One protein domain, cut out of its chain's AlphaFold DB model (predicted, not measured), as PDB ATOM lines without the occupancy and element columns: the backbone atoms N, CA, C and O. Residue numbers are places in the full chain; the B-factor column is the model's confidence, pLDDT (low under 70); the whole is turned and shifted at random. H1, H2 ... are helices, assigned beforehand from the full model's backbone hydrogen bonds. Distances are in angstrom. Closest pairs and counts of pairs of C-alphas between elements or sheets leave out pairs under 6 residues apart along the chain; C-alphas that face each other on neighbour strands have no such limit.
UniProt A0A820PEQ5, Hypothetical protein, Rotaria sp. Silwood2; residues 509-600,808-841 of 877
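What this domain is: This is residues 509 to 600 and 808 to 841 of the 877 residues of the protein "Hypothetical protein" of Rotaria sp. Silwood2 (UniProt A0A820PEQ5). Two long helices, H5 and H2, run side by side in opposite directions, and the shorter H6 packs on both toward one end, which gives a loose up-and-down bundle of three helices, each running against the one before it in the chain. Toward the other end the hairpin of H3 and H4 packs on H2 and H5, while little H1 sits near H2 and H6, residues 808 to 823 loop outward and residues 555 to 560 stick out. The printed part has 126 residues, with six named helices, H1 to H6 in chain order, and no named strand; its class is all helix. It is only just loose, close to compact, with a radius of gyration of the C-alphas of 16.7 A, and its elongated outline spans 48 by 32 by 25 A.

Where its parts are: The longest helix, H5, holds residues 578 to 598 and measures 29.5 A from C-alpha 578 at (-34.683, -6.508, 252.260) to C-alpha 598 at (-37.959, -35.731, 249.735). H2, residues 521 to 537, measures 24.2 A. H3 is residues 542 to 553, H4 residues 561 to 571 and H6 residues 824 to 834, the last ending at C-alpha 834 at (-37.783, -26.537, 236.525). H1, residues 509 to 516, begins at C-alpha 509 at (-42.710, -43.906, 250.371).

How they stand to each other: H5 and H2 are close but not clearly touching, with C-alphas 535 and 588 closest at 6.1 A, and run opposite ways at a shallow tilt of 12 degrees. H6 touches H5 at residues 592 to 597 alone; the closest C-alphas are those of Arg 596 and Tyr 829, 5.1 A apart, and the two run opposite ways at a shallow tilt of 28 degrees. H6 touches H2 at residues 521 to 528 alone, closest at the C-alphas of Asn 521 and Val 824, 5.6 A, and they run the same way. H4 and H5 form a helical hairpin and touch, with Tyr 568 and Val 580 closest, C-alphas 6.9 A apart. H3 and H4 form another, with the C-alphas of Ile 546 and Ile 566 5.1 A apart. H3 touches H2 at residues 534 to 537 alone, at a steep tilt of 51 degrees, with the C-alphas of Ser 537 and Arg 544 closest at 6.4 A. H1 is close but not clearly touching to H2, where the C-alphas of Ser 515 and Asn 521 are closest at 7.6 A, and H1 and H5 are apart. In H1, H2, H3, H4, H5 and H6 every O i to N i+4 pair is within hydrogen-bond range.

The domain as a whole: The C-alphas farthest apart, Arg 571 and Pro 817, are 50.7 A apart. Residues 601 to 807 are cut out, and C-alphas 600 and 808 are 17.4 A apart across the cut. Of the links printed whole, H1 to H2 and H2 to H3 are tight, and H3 to H4 and H4 to H5 are short. The mean pLDDT of the printed part is 81.6; residues 553 to 561, 563 to 564, 571 to 579 and 836 to 841 are under 70.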
ATOM      1  N   GLN A 509     -42.143 -42.596 250.023       96.75
ATOM      2  CA  GLN A 509     -42.710 -43.906 250.371       96.75
ATOM      3  C   GLN A 509     -44.241 -43.893 250.274       96.75
ATOM      4  O   GLN A 509     -44.814 -44.688 249.537       96.75
ATOM      5  N   ILE A 510     -44.892 -42.934 250.940       98.06
ATOM      6  CA  ILE A 510     -46.359 -42.809 250.946       98.06
ATOM      7  C   ILE A 510     -46.901 -42.605 249.523       98.06
ATOM      8  O   ILE A 510     -47.905 -43.209 249.160       98.06
ATOM      9  N   ILE A 511     -46.221 -41.800 248.697       98.31
ATOM     10  CA  ILE A 511     -46.613 -41.572 247.298       98.31
ATOM     11  C   ILE A 511     -46.573 -42.878 246.495       98.31
ATOM     12  O   ILE A 511     -47.546 -43.180 245.816       98.31
ATOM     13  N   LEU A 512     -45.508 -43.682 246.611       97.44
ATOM     14  CA  LEU A 512     -45.412 -44.969 245.908       97.44
ATOM     15  C   LEU A 512     -46.531 -45.945 246.305       97.44
ATOM     16  O   LEU A 512     -47.099 -46.596 245.431       97.44
ATOM     17  N   LEU A 513     -46.877 -46.017 247.595       97.62
ATOM     18  CA  LEU A 513     -47.959 -46.883 248.078       97.62
ATOM     19  C   LEU A 513     -49.346 -46.402 247.613       97.62
ATOM     20  O   LEU A 513     -50.191 -47.204 247.211       97.62
ATOM     21  N   LEU A 514     -49.582 -45.088 247.597       97.75
ATOM     22  CA  LEU A 514     -50.804 -44.508 247.029       97.75
ATOM     23  C   LEU A 514     -50.879 -44.720 245.503       97.75
ATOM     24  O   LEU A 514     -51.963 -44.965 244.977       97.75
ATOM     25  N   SER A 515     -49.747 -44.700 244.791       96.12
ATOM     26  CA  SER A 515     -49.691 -45.034 243.361       96.12
ATOM     27  C   SER A 515     -50.012 -46.504 243.068       96.12
ATOM     28  O   SER A 515     -50.702 -46.759 242.081       96.12
ATOM     29  N   SER A 516     -49.607 -47.471 243.909       94.88
ATOM     30  CA  SER A 516     -50.074 -48.869 243.758       94.88
ATOM     31  C   SER A 516     -51.583 -49.006 243.959       94.88
ATOM     32  O   SER A 516     -52.225 -49.759 243.242       94.88
ATOM     33  N   HIS A 517     -52.185 -48.185 244.823       95.50
ATOM     34  CA  HIS A 517     -53.644 -48.070 244.949       95.50
ATOM     35  C   HIS A 517     -54.325 -47.285 243.807       95.50
ATOM     36  O   HIS A 517     -55.489 -46.901 243.924       95.50
ATOM     37  N   HIS A 518     -53.616 -47.044 242.700       94.38
ATOM     38  CA  HIS A 518     -54.094 -46.357 241.498       94.38
ATOM     39  C   HIS A 518     -54.598 -44.919 241.724       94.38
ATOM     40  O   HIS A 518     -55.383 -44.407 240.922       94.38
ATOM     41  N   ILE A 519     -54.123 -44.228 242.770       97.25
ATOM     42  CA  ILE A 519     -54.351 -42.783 242.912       97.25
ATOM     43  C   ILE A 519     -53.690 -42.064 241.716       97.25
ATOM     44  O   ILE A 519     -52.485 -42.237 241.506       97.25
ATOM     45  N   PRO A 520     -54.429 -41.267 240.913       97.12
ATOM     46  CA  PRO A 520     -53.884 -40.663 239.696       97.12
ATOM     47  C   PRO A 520     -52.733 -39.686 239.964       97.12
ATOM     48  O   PRO A 520     -52.812 -38.871 240.881       97.12
ATOM     49  N   ASN A 521     -51.711 -39.672 239.096       97.62
ATOM     50  CA  ASN A 521     -50.576 -38.736 239.189       97.62
ATOM     51  C   ASN A 521     -51.019 -37.271 239.355       97.62
ATOM     52  O   ASN A 521     -50.429 -36.530 240.141       97.62
ATOM     53  N   SER A 522     -52.085 -36.866 238.653       98.00
ATOM     54  CA  SER A 522     -52.655 -35.514 238.704       98.00
ATOM     55  C   SER A 522     -53.083 -35.076 240.107       98.00
ATOM     56  O   SER A 522     -53.028 -33.886 240.401       98.00
ATOM     57  N   VAL A 523     -53.454 -36.008 240.991       98.12
ATOM     58  CA  VAL A 523     -53.775 -35.703 242.392       98.12
ATOM     59  C   VAL A 523     -52.531 -35.216 243.136       98.12
ATOM     60  O   VAL A 523     -52.586 -34.206 243.832       98.12
ATOM     61  N   PHE A 524     -51.394 -35.895 242.965       98.25
ATOM     62  CA  PHE A 524     -50.143 -35.512 243.623       98.25
ATOM     63  C   PHE A 524     -49.577 -34.203 243.071       98.25
ATOM     64  O   PHE A 524     -49.111 -33.381 243.857       98.25
ATOM     65  N   HIS A 525     -49.664 -33.997 241.750       97.62
ATOM     66  CA  HIS A 525     -49.341 -32.711 241.125       97.62
ATOM     67  C   HIS A 525     -50.179 -31.592 241.729       97.62
ATOM     68  O   HIS A 525     -49.624 -30.630 242.237       97.62
ATOM     69  N   HIS A 526     -51.495 -31.774 241.818       97.25
ATOM     70  CA  HIS A 526     -52.389 -30.767 242.370       97.25
ATOM     71  C   HIS A 526     -52.092 -30.414 243.844       97.25
ATOM     72  O   HIS A 526     -52.141 -29.242 244.207       97.25
ATOM     73  N   PHE A 527     -51.705 -31.377 244.693       97.69
ATOM     74  CA  PHE A 527     -51.212 -31.064 246.047       97.69
ATOM     75  C   PHE A 527     -49.870 -30.312 246.040       97.69
ATOM     76  O   PHE A 527     -49.618 -29.476 246.913       97.69
ATOM     77  N   GLN A 528     -48.985 -30.610 245.084       96.69
ATOM     78  CA  GLN A 528     -47.733 -29.877 244.922       96.69
ATOM     79  C   GLN A 528     -47.989 -28.450 244.421       96.69
ATOM     80  O   GLN A 528     -47.450 -27.524 245.020       96.69
ATOM     81  N   ASP A 529     -48.868 -28.262 243.436       95.31
ATOM     82  CA  ASP A 529     -49.347 -26.967 242.944       95.31
ATOM     83  C   ASP A 529     -49.955 -26.136 244.085       95.31
ATOM     84  O   ASP A 529     -49.502 -25.020 244.331       95.31
ATOM     85  N   GLU A 530     -50.888 -26.695 244.873       94.12
ATOM     86  CA  GLU A 530     -51.464 -26.032 246.058       94.12
ATOM     87  C   GLU A 530     -50.379 -25.550 247.038       94.12
ATOM     88  O   GLU A 530     -50.490 -24.472 247.631       94.12
ATOM     89  N   MET A 531     -49.324 -26.346 247.240       92.31
ATOM     90  CA  MET A 531     -48.203 -25.989 248.109       92.31
ATOM     91  C   MET A 531     -47.282 -24.936 247.469       92.31
ATOM     92  O   MET A 531     -46.840 -24.018 248.166       92.31
ATOM     93  N   LEU A 532     -46.999 -25.034 246.170       91.94
ATOM     94  CA  LEU A 532     -46.199 -24.069 245.415       91.94
ATOM     95  C   LEU A 532     -46.893 -22.703 245.358       91.94
ATOM     96  O   LEU A 532     -46.246 -21.691 245.631       91.94
ATOM     97  N   ASP A 533     -48.201 -22.669 245.109       90.50
ATOM     98  CA  ASP A 533     -49.020 -21.457 245.117       90.50
ATOM     99  C   ASP A 533     -49.000 -20.778 246.486       90.50
ATOM    100  O   ASP A 533     -48.730 -19.577 246.575       90.50
ATOM    101  N   LYS A 534     -49.188 -21.538 247.576       88.62
ATOM    102  CA  LYS A 534     -49.072 -21.013 248.950       88.62
ATOM    103  C   LYS A 534     -47.696 -20.395 249.177       88.62
ATOM    104  O   LYS A 534     -47.619 -19.222 249.548       88.62
ATOM    105  N   LEU A 535     -46.619 -21.121 248.859       87.81
ATOM    106  CA  LEU A 535     -45.243 -20.625 248.985       87.81
ATOM    107  C   LEU A 535     -45.007 -19.355 248.160       87.81
ATOM    108  O   LEU A 535     -44.429 -18.402 248.680       87.81
ATOM    109  N   MET A 536     -45.461 -19.292 246.909       84.50
ATOM    110  CA  MET A 536     -45.278 -18.118 246.045       84.50
ATOM    111  C   MET A 536     -46.124 -16.924 246.498       84.50
ATOM    112  O   MET A 536     -45.649 -15.784 246.462       84.50
ATOM    113  N   SER A 537     -47.334 -17.172 247.006       85.44
ATOM    114  CA  SER A 537     -48.241 -16.140 247.518       85.44
ATOM    115  C   SER A 537     -47.667 -15.366 248.712       85.44
ATOM    116  O   SER A 537     -48.019 -14.196 248.896       85.44
ATOM    117  N   MET A 538     -46.713 -15.944 249.458       82.56
ATOM    118  CA  MET A 538     -45.987 -15.267 250.543       82.56
ATOM    119  C   MET A 538     -45.273 -13.987 250.081       82.56
ATOM    120  O   MET A 538     -45.066 -13.078 250.875       82.56
ATOM    121  N   ASN A 539     -44.908 -13.888 248.796       75.81
ATOM    122  CA  ASN A 539     -44.272 -12.692 248.238       75.81
ATOM    123  C   ASN A 539     -45.278 -11.644 247.719       75.81
ATOM    124  O   ASN A 539     -44.864 -10.653 247.121       75.81
ATOM    125  N   THR A 540     -46.588 -11.862 247.898       77.12
ATOM    126  CA  THR A 540     -47.637 -10.938 247.422       77.12
ATOM    127  C   THR A 540     -48.136  -9.996 248.511       77.12
ATOM    128  O   THR A 540     -48.405  -8.834 248.221       77.12
ATOM    129  N   ASN A 541     -48.253 -10.473 249.756       76.19
ATOM    130  CA  ASN A 541     -48.730  -9.675 250.883       76.19
ATOM    131  C   ASN A 541     -48.266 -10.255 252.236       76.19
ATOM    132  O   ASN A 541     -48.089 -11.467 252.370       76.19
ATOM    133  N   VAL A 542     -48.124  -9.383 253.239       78.06
ATOM    134  CA  VAL A 542     -47.723  -9.703 254.619       78.06
ATOM    135  C   VAL A 542     -48.681 -10.703 255.262       78.06
ATOM    136  O   VAL A 542     -48.212 -11.717 255.777       78.06
ATOM    137  N   GLU A 543     -49.999 -10.491 255.173       82.31
ATOM    138  CA  GLU A 543     -50.978 -11.413 255.772       82.31
ATOM    139  C   GLU A 543     -50.825 -12.853 255.247       82.31
ATOM    140  O   GLU A 543     -50.779 -13.787 256.040       82.31
ATOM    141  N   ARG A 544     -50.639 -13.046 253.931       83.38
ATOM    142  CA  ARG A 544     -50.426 -14.379 253.325       83.38
ATOM    143  C   ARG A 544     -49.092 -15.015 253.708       83.38
ATOM    144  O   ARG A 544     -48.997 -16.239 253.829       83.38
ATOM    145  N   ALA A 545     -48.054 -14.200 253.885       83.56
ATOM    146  CA  ALA A 545     -46.769 -14.667 254.388       83.56
ATOM    147  C   ALA A 545     -46.899 -15.166 255.836       83.56
ATOM    148  O   ALA A 545     -46.405 -16.245 256.153       83.56
ATOM    149  N   ILE A 546     -47.608 -14.414 256.682       82.00
ATOM    150  CA  ILE A 546     -47.898 -14.764 258.077       82.00
ATOM    151  C   ILE A 546     -48.769 -16.023 258.158       82.00
ATOM    152  O   ILE A 546     -48.416 -16.950 258.881       82.00
ATOM    153  N   GLU A 547     -49.858 -16.093 257.389       82.88
ATOM    154  CA  GLU A 547     -50.764 -17.246 257.321       82.88
ATOM    155  C   GLU A 547     -50.016 -18.523 256.908       82.88
ATOM    156  O   GLU A 547     -50.103 -19.546 257.586       82.88
ATOM    157  N   THR A 548     -49.218 -18.456 255.836       84.62
ATOM    158  CA  THR A 548     -48.404 -19.594 255.386       84.62
ATOM    159  C   THR A 548     -47.376 -19.990 256.449       84.62
ATOM    160  O   THR A 548     -47.238 -21.171 256.752       84.62
ATOM    161  N   LEU A 549     -46.675 -19.038 257.077       82.12
ATOM    162  CA  LEU A 549     -45.716 -19.358 258.142       82.12
ATOM    163  C   LEU A 549     -46.384 -20.014 259.355       82.12
ATOM    164  O   LEU A 549     -45.820 -20.967 259.886       82.12
ATOM    165  N   TRP A 550     -47.574 -19.564 259.763       77.12
ATOM    166  CA  TRP A 550     -48.358 -20.208 260.823       77.12
ATOM    167  C   TRP A 550     -48.734 -21.642 260.448       77.12
ATOM    168  O   TRP A 550     -48.418 -22.567 261.197       77.12
ATOM    169  N   LYS A 551     -49.312 -21.837 259.255       78.25
ATOM    170  CA  LYS A 551     -49.704 -23.158 258.739       78.25
ATOM    171  C   LYS A 551     -48.538 -24.143 258.673       78.25
ATOM    172  O   LYS A 551     -48.728 -25.316 258.966       78.25
ATOM    173  N   PHE A 552     -47.334 -23.685 258.323       76.44
ATOM    174  CA  PHE A 552     -46.133 -24.529 258.267       76.44
ATOM    175  C   PHE A 552     -45.437 -24.729 259.626       76.44
ATOM    176  O   PHE A 552     -44.624 -25.649 259.750       76.44
ATOM    177  N   ASN A 553     -45.754 -23.924 260.647       65.75
ATOM    178  CA  ASN A 553     -45.132 -24.003 261.973       65.75
ATOM    179  C   ASN A 553     -45.560 -25.243 262.773       65.75
ATOM    180  O   ASN A 553     -44.730 -25.831 263.465       65.75
ATOM    181  N   GLY A 554     -46.836 -25.631 262.666       57.91
ATOM    182  CA  GLY A 554     -47.451 -26.691 263.474       57.91
ATOM    183  C   GLY A 554     -47.628 -26.324 264.959       57.91
ATOM    184  O   GLY A 554     -47.083 -25.334 265.447       57.91
ATOM    185  N   ASN A 555     -48.386 -27.150 265.694       43.97
ATOM    186  CA  ASN A 555     -48.746 -26.884 267.098       43.97
ATOM    187  C   ASN A 555     -47.612 -27.181 268.101       43.97
ATOM    188  O   ASN A 555     -47.733 -26.847 269.277       43.97
ATOM    189  N   MET A 556     -46.510 -27.798 267.664       38.56
ATOM    190  CA  MET A 556     -45.222 -27.756 268.368       38.56
ATOM    191  C   MET A 556     -44.334 -26.799 267.585       38.56
ATOM    192  O   MET A 556     -43.787 -27.192 266.556       38.56
ATOM    193  N   GLY A 557     -44.234 -25.546 268.037       42.62
ATOM    194  CA  GLY A 557     -43.551 -24.496 267.285       42.62
ATOM    195  C   GLY A 557     -42.137 -24.911 266.881       42.62
ATOM    196  O   GLY A 557     -41.282 -25.133 267.738       42.62
ATOM    197  N   GLY A 558     -41.881 -24.999 265.575       46.19
ATOM    198  CA  GLY A 558     -40.550 -25.318 265.072       46.19
ATOM    199  C   GLY A 558     -39.551 -24.262 265.536       46.19
ATOM    200  O   GLY A 558     -39.758 -23.095 265.220       46.19
ATOM    201  N   ASN A 559     -38.520 -24.675 266.293       49.25
ATOM    202  CA  ASN A 559     -37.264 -23.968 266.622       49.25
ATOM    203  C   ASN A 559     -37.307 -22.422 266.572       49.25
ATOM    204  O   ASN A 559     -36.511 -21.806 265.864       49.25
ATOM    205  N   GLY A 560     -38.317 -21.818 267.213       54.28
ATOM    206  CA  GLY A 560     -38.684 -20.397 267.100       54.28
ATOM    207  C   GLY A 560     -39.019 -19.873 265.685       54.28
ATOM    208  O   GLY A 560     -39.586 -18.781 265.566       54.28
ATOM    209  N   THR A 561     -38.710 -20.629 264.623       62.16
ATOM    210  CA  THR A 561     -38.339 -20.141 263.285       62.16
ATOM    211  C   THR A 561     -39.458 -19.364 262.598       62.16
ATOM    212  O   THR A 561     -39.276 -18.229 262.157       62.16
ATOM    213  N   HIS A 562     -40.662 -19.925 262.575       71.00
ATOM    214  CA  HIS A 562     -41.808 -19.261 261.959       71.00
ATOM    215  C   HIS A 562     -42.293 -18.074 262.802       71.00
ATOM    216  O   HIS A 562     -42.627 -17.030 262.247       71.00
ATOM    217  N   LYS A 563     -42.271 -18.196 264.139       68.94
ATOM    218  CA  LYS A 563     -42.803 -17.193 265.080       68.94
ATOM    219  C   LYS A 563     -42.068 -15.856 264.974       68.94
ATOM    220  O   LYS A 563     -42.721 -14.824 264.870       68.94
ATOM    221  N   MET A 564     -40.733 -15.864 264.908       67.50
ATOM    222  CA  MET A 564     -39.973 -14.630 264.648       67.50
ATOM    223  C   MET A 564     -40.212 -14.106 263.230       67.50
ATOM    224  O   MET A 564     -40.301 -12.901 263.047       67.50
ATOM    225  N   MET A 565     -40.300 -14.968 262.208       73.75
ATOM    226  CA  MET A 565     -40.531 -14.500 260.835       73.75
ATOM    227  C   MET A 565     -41.884 -13.788 260.710       73.75
ATOM    228  O   MET A 565     -41.942 -12.709 260.124       73.75
ATOM    229  N   ILE A 566     -42.932 -14.337 261.331       76.69
ATOM    230  CA  ILE A 566     -44.243 -13.697 261.503       76.69
ATOM    231  C   ILE A 566     -44.091 -12.357 262.231       76.69
ATOM    232  O   ILE A 566     -44.566 -11.331 261.763       76.69
ATOM    233  N   GLU A 567     -43.376 -12.345 263.352       70.75
ATOM    234  CA  GLU A 567     -43.170 -11.160 264.180       70.75
ATOM    235  C   GLU A 567     -42.367 -10.043 263.466       70.75
ATOM    236  O   GLU A 567     -42.681  -8.859 263.609       70.75
ATOM    237  N   TYR A 568     -41.389 -10.394 262.625       72.19
ATOM    238  CA  TYR A 568     -40.681  -9.456 261.744       72.19
ATOM    239  C   TYR A 568     -41.578  -8.943 260.621       72.19
ATOM    240  O   TYR A 568     -41.535  -7.754 260.325       72.19
ATOM    241  N   LEU A 569     -42.402  -9.799 260.013       73.81
ATOM    242  CA  LEU A 569     -43.370  -9.390 258.992       73.81
ATOM    243  C   LEU A 569     -44.416  -8.415 259.542       73.81
ATOM    244  O   LEU A 569     -44.742  -7.433 258.879       73.81
ATOM    245  N   SER A 570     -44.879  -8.638 260.772       70.88
ATOM    246  CA  SER A 570     -45.809  -7.742 261.465       70.88
ATOM    247  C   SER A 570     -45.193  -6.377 261.798       70.88
ATOM    248  O   SER A 570     -45.903  -5.374 261.799       70.88
ATOM    249  N   ARG A 571     -43.881  -6.308 262.084       63.94
ATOM    250  CA  ARG A 571     -43.184  -5.041 262.403       63.94
ATOM    251  C   ARG A 571     -42.592  -4.316 261.191       63.94
ATOM    252  O   ARG A 571     -42.468  -3.092 261.220       63.94
ATOM    253  N   PHE A 572     -42.204  -5.035 260.138       62.78
ATOM    254  CA  PHE A 572     -41.482  -4.489 258.989       62.78
ATOM    255  C   PHE A 572     -42.211  -4.799 257.679       62.78
ATOM    256  O   PHE A 572     -42.326  -5.948 257.260       62.78
ATOM    257  N   GLN A 573     -42.652  -3.750 256.979       55.25
ATOM    258  CA  GLN A 573     -43.399  -3.890 255.729       55.25
ATOM    259  C   GLN A 573     -42.576  -4.595 254.641       55.25
ATOM    260  O   GLN A 573     -41.529  -4.084 254.220       55.25
ATOM    261  N   PHE A 574     -43.123  -5.701 254.125       58.25
ATOM    262  CA  PHE A 574     -42.536  -6.580 253.104       58.25
ATOM    263  C   PHE A 574     -41.886  -5.836 251.922       58.25
ATOM    264  O   PHE A 574     -40.793  -6.193 251.497       58.25
ATOM    265  N   ASN A 575     -42.499  -4.758 251.423       57.44
ATOM    266  CA  ASN A 575     -41.999  -4.003 250.264       57.44
ATOM    267  C   ASN A 575     -40.776  -3.108 250.550       57.44
ATOM    268  O   ASN A 575     -40.141  -2.622 249.615       57.44
ATOM    269  N   THR A 576     -40.440  -2.864 251.819       54.47
ATOM    270  CA  THR A 576     -39.411  -1.882 252.218       54.47
ATOM    271  C   THR A 576     -38.154  -2.509 252.814       54.47
ATOM    272  O   THR A 576     -37.089  -1.885 252.798       54.47
ATOM    273  N   GLU A 577     -38.261  -3.730 253.338       67.75
ATOM    274  CA  GLU A 577     -37.238  -4.348 254.173       67.75
ATOM    275  C   GLU A 577     -36.629  -5.579 253.470       67.75
ATOM    276  O   GLU A 577     -37.283  -6.599 253.253       67.75
ATOM    277  N   ARG A 578     -35.351  -5.477 253.075       67.75
ATOM    278  CA  ARG A 578     -34.683  -6.508 252.260       67.75
ATOM    279  C   ARG A 578     -34.275  -7.743 253.057       67.75
ATOM    280  O   ARG A 578     -34.175  -8.810 252.463       67.75
ATOM    281  N   PHE A 579     -33.987  -7.623 254.349       68.88
ATOM    282  CA  PHE A 579     -33.620  -8.767 255.183       68.88
ATOM    283  C   PHE A 579     -34.829  -9.686 255.408       68.88
ATOM    284  O   PHE A 579     -34.705 -10.890 255.198       68.88
ATOM    285  N   VAL A 580     -36.018  -9.137 255.672       71.62
ATOM    286  CA  VAL A 580     -37.287  -9.885 255.746       71.62
ATOM    287  C   VAL A 580     -37.614 -10.566 254.412       71.62
ATOM    288  O   VAL A 580     -37.920 -11.758 254.399       71.62
ATOM    289  N   GLN A 581     -37.443  -9.873 253.279       73.75
ATOM    290  CA  GLN A 581     -37.546 -10.496 251.948       73.75
ATOM    291  C   GLN A 581     -36.557 -11.661 251.770       73.75
ATOM    292  O   GLN A 581     -36.922 -12.703 251.226       73.75
ATOM    293  N   GLN A 582     -35.304 -11.521 252.227       75.50
ATOM    294  CA  GLN A 582     -34.321 -12.608 252.161       75.50
ATOM    295  C   GLN A 582     -34.658 -13.772 253.103       75.50
ATOM    296  O   GLN A 582     -34.427 -14.915 252.719       75.50
ATOM    297  N   LEU A 583     -35.222 -13.526 254.290       75.56
ATOM    298  CA  LEU A 583     -35.685 -14.586 255.194       75.56
ATOM    299  C   LEU A 583     -36.819 -15.400 254.560       75.56
ATOM    300  O   LEU A 583     -36.720 -16.626 254.505       75.56
ATOM    301  N   LEU A 584     -37.845 -14.740 254.008       78.38
ATOM    302  CA  LEU A 584     -38.925 -15.431 253.291       78.38
ATOM    303  C   LEU A 584     -38.404 -16.205 252.084       78.38
ATOM    304  O   LEU A 584     -38.748 -17.370 251.908       78.38
ATOM    305  N   PHE A 585     -37.506 -15.601 251.304       80.00
ATOM    306  CA  PHE A 585     -36.858 -16.289 250.194       80.00
ATOM    307  C   PHE A 585     -36.084 -17.542 250.655       80.00
ATOM    308  O   PHE A 585     -36.153 -18.588 250.007       80.00
ATOM    309  N   ARG A 586     -35.354 -17.481 251.778       80.44
ATOM    310  CA  ARG A 586     -34.625 -18.643 252.317       80.44
ATOM    311  C   ARG A 586     -35.570 -19.731 252.815       80.44
ATOM    312  O   ARG A 586     -35.294 -20.901 252.557       80.44
ATOM    313  N   PHE A 587     -36.686 -19.361 253.440       82.50
ATOM    314  CA  PHE A 587     -37.750 -20.296 253.804       82.50
ATOM    315  C   PHE A 587     -38.349 -20.979 252.565       82.50
ATOM    316  O   PHE A 587     -38.354 -22.206 252.494       82.50
ATOM    317  N   GLN A 588     -38.744 -20.216 251.540       84.50
ATOM    318  CA  GLN A 588     -39.235 -20.754 250.261       84.50
ATOM    319  C   GLN A 588     -38.221 -21.714 249.623       84.50
ATOM    320  O   GLN A 588     -38.570 -22.833 249.256       84.50
ATOM    321  N   ALA A 589     -36.947 -21.322 249.546       84.38
ATOM    322  CA  ALA A 589     -35.881 -22.157 248.996       84.38
ATOM    323  C   ALA A 589     -35.650 -23.447 249.809       84.38
ATOM    324  O   ALA A 589     -35.334 -24.488 249.229       84.38
ATOM    325  N   PHE A 590     -35.827 -23.407 251.134       85.31
ATOM    326  CA  PHE A 590     -35.783 -24.595 251.987       85.31
ATOM    327  C   PHE A 590     -36.972 -25.530 251.721       85.31
ATOM    328  O   PHE A 590     -36.759 -26.725 251.514       85.31
ATOM    329  N   GLN A 591     -38.199 -25.004 251.645       87.25
ATOM    330  CA  GLN A 591     -39.389 -25.812 251.343       87.25
ATOM    331  C   GLN A 591     -39.307 -26.436 249.940       87.25
ATOM    332  O   GLN A 591     -39.527 -27.636 249.792       87.25
ATOM    333  N   LEU A 592     -38.856 -25.684 248.931       89.88
ATOM    334  CA  LEU A 592     -38.611 -26.197 247.575       89.88
ATOM    335  C   LEU A 592     -37.508 -27.267 247.535       89.88
ATOM    336  O   LEU A 592     -37.644 -28.272 246.839       89.88
ATOM    337  N   LYS A 593     -36.436 -27.121 248.328       89.69
ATOM    338  CA  LYS A 593     -35.431 -28.188 248.492       89.69
ATOM    339  C   LYS A 593     -36.062 -29.453 249.084       89.69
ATOM    340  O   LYS A 593     -35.715 -30.550 248.652       89.69
ATOM    341  N   GLN A 594     -36.968 -29.323 250.051       91.31
ATOM    342  CA  GLN A 594     -37.637 -30.452 250.707       91.31
ATOM    343  C   GLN A 594     -38.675 -31.126 249.792       91.31
ATOM    344  O   GLN A 594     -38.737 -32.356 249.770       91.31
ATOM    345  N   LEU A 595     -39.405 -30.361 248.973       92.69
ATOM    346  CA  LEU A 595     -40.212 -30.882 247.865       92.69
ATOM    347  C   LEU A 595     -39.336 -31.694 246.898       92.69
ATOM    348  O   LEU A 595     -39.498 -32.908 246.805       92.69
ATOM    349  N   ARG A 596     -38.307 -31.082 246.295       92.88
ATOM    350  CA  ARG A 596     -37.423 -31.750 245.318       92.88
ATOM    351  C   ARG A 596     -36.765 -33.022 245.873       92.88
ATOM    352  O   ARG A 596     -36.802 -34.088 245.265       92.88
ATOM    353  N   THR A 597     -36.130 -32.922 247.042       89.94
ATOM    354  CA  THR A 597     -35.257 -33.994 247.564       89.94
ATOM    355  C   THR A 597     -35.980 -35.061 248.385       89.94
ATOM    356  O   THR A 597     -35.414 -36.132 248.598       89.94
ATOM    357  N   LYS A 598     -37.214 -34.810 248.849       92.31
ATOM    358  CA  LYS A 598     -37.959 -35.731 249.735       92.31
ATOM    359  C   LYS A 598     -39.430 -35.938 249.349       92.31
ATOM    360  O   LYS A 598     -40.094 -36.734 250.009       92.31
ATOM    361  N   ALA A 599     -39.926 -35.259 248.309       95.88
ATOM    362  CA  ALA A 599     -41.346 -35.193 247.946       95.88
ATOM    363  C   ALA A 599     -42.238 -34.795 249.140       95.88
ATOM    364  O   ALA A 599     -43.305 -35.364 249.357       95.88
ATOM    365  N   ARG A 600     -41.754 -33.849 249.965       95.06
ATOM    366  CA  ARG A 600     -42.417 -33.415 251.206       95.06
ATOM    367  C   ARG A 600     -43.556 -32.430 250.911       95.06
ATOM    368  O   ARG A 600     -43.415 -31.236 251.163       95.06
ATOM    369  N   PRO A 808     -33.279 -43.695 239.541       95.62
ATOM    370  CA  PRO A 808     -34.038 -42.593 238.971       95.62
ATOM    371  C   PRO A 808     -33.353 -41.246 239.223       95.62
ATOM    372  O   PRO A 808     -32.843 -40.981 240.319       95.62
ATOM    373  N   HIS A 809     -33.385 -40.368 238.221       94.75
ATOM    374  CA  HIS A 809     -32.721 -39.057 238.216       94.75
ATOM    375  C   HIS A 809     -33.031 -38.193 239.453       94.75
ATOM    376  O   HIS A 809     -32.149 -37.492 239.957       94.75
ATOM    377  N   PHE A 810     -34.240 -38.297 240.020       94.44
ATOM    378  CA  PHE A 810     -34.631 -37.588 241.248       94.44
ATOM    379  C   PHE A 810     -33.857 -37.999 242.517       94.44
ATOM    380  O   PHE A 810     -33.984 -37.353 243.568       94.44
ATOM    381  N   MET A 811     -33.075 -39.083 242.472       93.75
ATOM    382  CA  MET A 811     -32.184 -39.502 243.562       93.75
ATOM    383  C   MET A 811     -30.807 -38.819 243.524       93.75
ATOM    384  O   MET A 811     -30.062 -38.958 244.492       93.75
ATOM    385  N   GLU A 812     -30.472 -38.075 242.460       89.75
ATOM    386  CA  GLU A 812     -29.250 -37.251 242.329       89.75
ATOM    387  C   GLU A 812     -27.927 -38.024 242.594       89.75
ATOM    388  O   GLU A 812     -26.935 -37.465 243.072       89.75
ATOM    389  N   LYS A 813     -27.888 -39.331 242.279       86.19
ATOM    390  CA  LYS A 813     -26.758 -40.245 242.554       86.19
ATOM    391  C   LYS A 813     -25.603 -40.079 241.549       86.19
ATOM    392  O   LYS A 813     -25.346 -40.970 240.753       86.19
ATOM    393  N   LYS A 814     -24.851 -38.975 241.647       79.44
ATOM    394  CA  LYS A 814     -23.743 -38.581 240.736       79.44
ATOM    395  C   LYS A 814     -22.747 -39.679 240.303       79.44
ATOM    396  O   LYS A 814     -22.117 -39.526 239.266       79.44
ATOM    397  N   SER A 815     -22.532 -40.717 241.113       79.19
ATOM    398  CA  SER A 815     -21.549 -41.790 240.882       79.19
ATOM    399  C   SER A 815     -22.169 -43.130 240.452       79.19
ATOM    400  O   SER A 815     -21.510 -44.170 240.536       79.19
ATOM    401  N   LYS A 816     -23.442 -43.138 240.039       84.44
ATOM    402  CA  LYS A 816     -24.179 -44.325 239.581       84.44
ATOM    403  C   LYS A 816     -24.884 -44.035 238.249       84.44
ATOM    404  O   LYS A 816     -25.232 -42.880 238.022       84.44
ATOM    405  N   PRO A 817     -25.115 -45.052 237.397       83.50
ATOM    406  CA  PRO A 817     -25.969 -44.905 236.222       83.50
ATOM    407  C   PRO A 817     -27.369 -44.449 236.632       83.50
ATOM    408  O   PRO A 817     -27.947 -45.015 237.570       83.50
ATOM    409  N   ASP A 818     -27.914 -43.457 235.936       90.56
ATOM    410  CA  ASP A 818     -29.260 -42.952 236.161       90.56
ATOM    411  C   ASP A 818     -30.190 -43.128 234.954       90.56
ATOM    412  O   ASP A 818     -29.761 -43.288 233.810       90.56
ATOM    413  N   HIS A 819     -31.495 -43.150 235.232       92.56
ATOM    414  CA  HIS A 819     -32.557 -43.166 234.227       92.56
ATOM    415  C   HIS A 819     -33.515 -41.996 234.442       92.56
ATOM    416  O   HIS A 819     -33.756 -41.567 235.574       92.56
ATOM    417  N   LEU A 820     -34.098 -41.490 233.352       93.75
ATOM    418  CA  LEU A 820     -35.184 -40.519 233.433       93.75
ATOM    419  C   LEU A 820     -36.448 -41.245 233.905       93.75
ATOM    420  O   LEU A 820     -37.050 -42.005 233.147       93.75
ATOM    421  N   SER A 821     -36.835 -41.036 235.162       95.06
ATOM    422  CA  SER A 821     -38.064 -41.612 235.703       95.06
ATOM    423  C   SER A 821     -39.291 -40.929 235.104       95.06
ATOM    424  O   SER A 821     -39.445 -39.709 235.185       95.06
ATOM    425  N   THR A 822     -40.186 -41.737 234.542       93.06
ATOM    426  CA  THR A 822     -41.519 -41.321 234.094       93.06
ATOM    427  C   THR A 822     -42.580 -41.471 235.187       93.06
ATOM    428  O   THR A 822     -43.739 -41.142 234.937       93.06
ATOM    429  N   SER A 823     -42.218 -41.946 236.387       94.81
ATOM    430  CA  SER A 823     -43.145 -42.094 237.512       94.81
ATOM    431  C   SER A 823     -43.585 -40.735 238.061       94.81
ATOM    432  O   SER A 823     -42.979 -39.698 237.778       94.81
ATOM    433  N   VAL A 824     -44.609 -40.733 238.919       96.75
ATOM    434  CA  VAL A 824     -45.049 -39.516 239.616       96.75
ATOM    435  C   VAL A 824     -43.911 -38.850 240.406       96.75
ATOM    436  O   VAL A 824     -43.843 -37.628 240.464       96.75
ATOM    437  N   LEU A 825     -42.955 -39.612 240.956       97.44
ATOM    438  CA  LEU A 825     -41.814 -39.038 241.680       97.44
ATOM    439  C   LEU A 825     -40.823 -38.331 240.747       97.44
ATOM    440  O   LEU A 825     -40.267 -37.301 241.135       97.44
ATOM    441  N   GLY A 826     -40.627 -38.848 239.530       96.75
ATOM    442  CA  GLY A 826     -39.868 -38.171 238.477       96.75
ATOM    443  C   GLY A 826     -40.551 -36.883 238.024       96.75
ATOM    444  O   GLY A 826     -39.929 -35.822 238.038       96.75
ATOM    445  N   GLN A 827     -41.851 -36.965 237.729       96.69
ATOM    446  CA  GLN A 827     -42.673 -35.834 237.283       96.69
ATOM    447  C   GLN A 827     -42.681 -34.691 238.318       96.69
ATOM    448  O   GLN A 827     -42.341 -33.556 237.982       96.69
ATOM    449  N   LEU A 828     -42.973 -34.990 239.591       97.06
ATOM    450  CA  LEU A 828     -42.968 -34.011 240.690       97.06
ATOM    451  C   LEU A 828     -41.583 -33.381 240.910       97.06
ATOM    452  O   LEU A 828     -41.476 -32.179 241.156       97.06
ATOM    453  N   TYR A 829     -40.511 -34.178 240.825       96.69
ATOM    454  CA  TYR A 829     -39.138 -33.682 240.957       96.69
ATOM    455  C   TYR A 829     -38.769 -32.719 239.829       96.69
ATOM    456  O   TYR A 829     -38.190 -31.664 240.105       96.69
ATOM    457  N   ASP A 830     -39.093 -33.059 238.580       95.00
ATOM    458  CA  ASP A 830     -38.768 -32.222 237.427       95.00
ATOM    459  C   ASP A 830     -39.580 -30.930 237.416       95.00
ATOM    460  O   ASP A 830     -39.030 -29.880 237.090       95.00
ATOM    461  N   GLU A 831     -40.840 -30.965 237.842       93.00
ATOM    462  CA  GLU A 831     -41.657 -29.769 238.046       93.00
ATOM    463  C   GLU A 831     -40.968 -28.795 239.020       93.00
ATOM    464  O   GLU A 831     -40.654 -27.668 238.637       93.00
ATOM    465  N   VAL A 832     -40.589 -29.246 240.225       91.94
ATOM    466  CA  VAL A 832     -39.909 -28.408 241.240       91.94
ATOM    467  C   VAL A 832     -38.497 -27.993 240.810       91.94
ATOM    468  O   VAL A 832     -38.031 -26.904 241.150       91.94
ATOM    469  N   LYS A 833     -37.784 -28.835 240.059       89.06
ATOM    470  CA  LYS A 833     -36.448 -28.530 239.519       89.06
ATOM    471  C   LYS A 833     -36.502 -27.468 238.422       89.06
ATOM    472  O   LYS A 833     -35.620 -26.609 238.368       89.06
ATOM    473  N   ASN A 834     -37.525 -27.518 237.576       83.25
ATOM    474  CA  ASN A 834     -37.783 -26.537 236.525       83.25
ATOM    475  C   ASN A 834     -38.528 -25.298 237.049       83.25
ATOM    476  O   ASN A 834     -38.577 -24.284 236.347       83.25
ATOM    477  N   PHE A 835     -39.053 -25.346 238.279       79.25
ATOM    478  CA  PHE A 835     -39.759 -24.254 238.940       79.25
ATOM    479  C   PHE A 835     -38.855 -23.033 239.143       79.25
ATOM    480  O   PHE A 835     -38.124 -22.874 240.128       79.25
ATOM    481  N   LYS A 836     -38.915 -22.117 238.177       64.88
ATOM    482  CA  LYS A 836     -38.244 -20.823 238.251       64.88
ATOM    483  C   LYS A 836     -39.018 -19.926 239.206       64.88
ATOM    484  O   LYS A 836     -39.927 -19.212 238.790       64.88
ATOM    485  N   ILE A 837     -38.591 -19.881 240.470       61.34
ATOM    486  CA  ILE A 837     -38.922 -18.743 241.336       61.34
ATOM    487  C   ILE A 837     -38.508 -17.482 240.567       61.34
ATOM    488  O   ILE A 837     -37.322 -17.293 240.286       61.34
ATOM    489  N   ASN A 838     -39.456 -16.611 240.225       53.97
ATOM    490  CA  ASN A 838     -39.125 -15.308 239.659       53.97
ATOM    491  C   ASN A 838     -38.511 -14.437 240.764       53.97
ATOM    492  O   ASN A 838     -39.200 -13.716 241.482       53.97
ATOM    493  N   PHE A 839     -37.184 -14.537 240.899       54.47
ATOM    494  CA  PHE A 839     -36.324 -13.703 241.743       54.47
ATOM    495  C   PHE A 839     -36.403 -12.236 241.291       54.47
ATOM    496  O   PHE A 839     -35.499 -11.740 240.609       54.47
ATOM    497  N   ASN A 840     -37.495 -11.549 241.619       47.50
ATOM    498  CA  ASN A 840     -37.824 -10.285 240.978       47.50
ATOM    499  C   ASN A 840     -36.739  -9.208 241.201       47.50
ATOM    500  O   ASN A 840     -36.481  -8.733 242.304       47.50
ATOM    501  N   GLN A 841     -36.130  -8.804 240.082       44.28
ATOM    502  CA  GLN A 841     -35.608  -7.459 239.821       44.28
ATOM    503  C   GLN A 841     -34.380  -6.941 240.602       44.28
ATOM    504  O   GLN A 841     -34.176  -5.731 240.688       44.28
TER     505      GLN A 841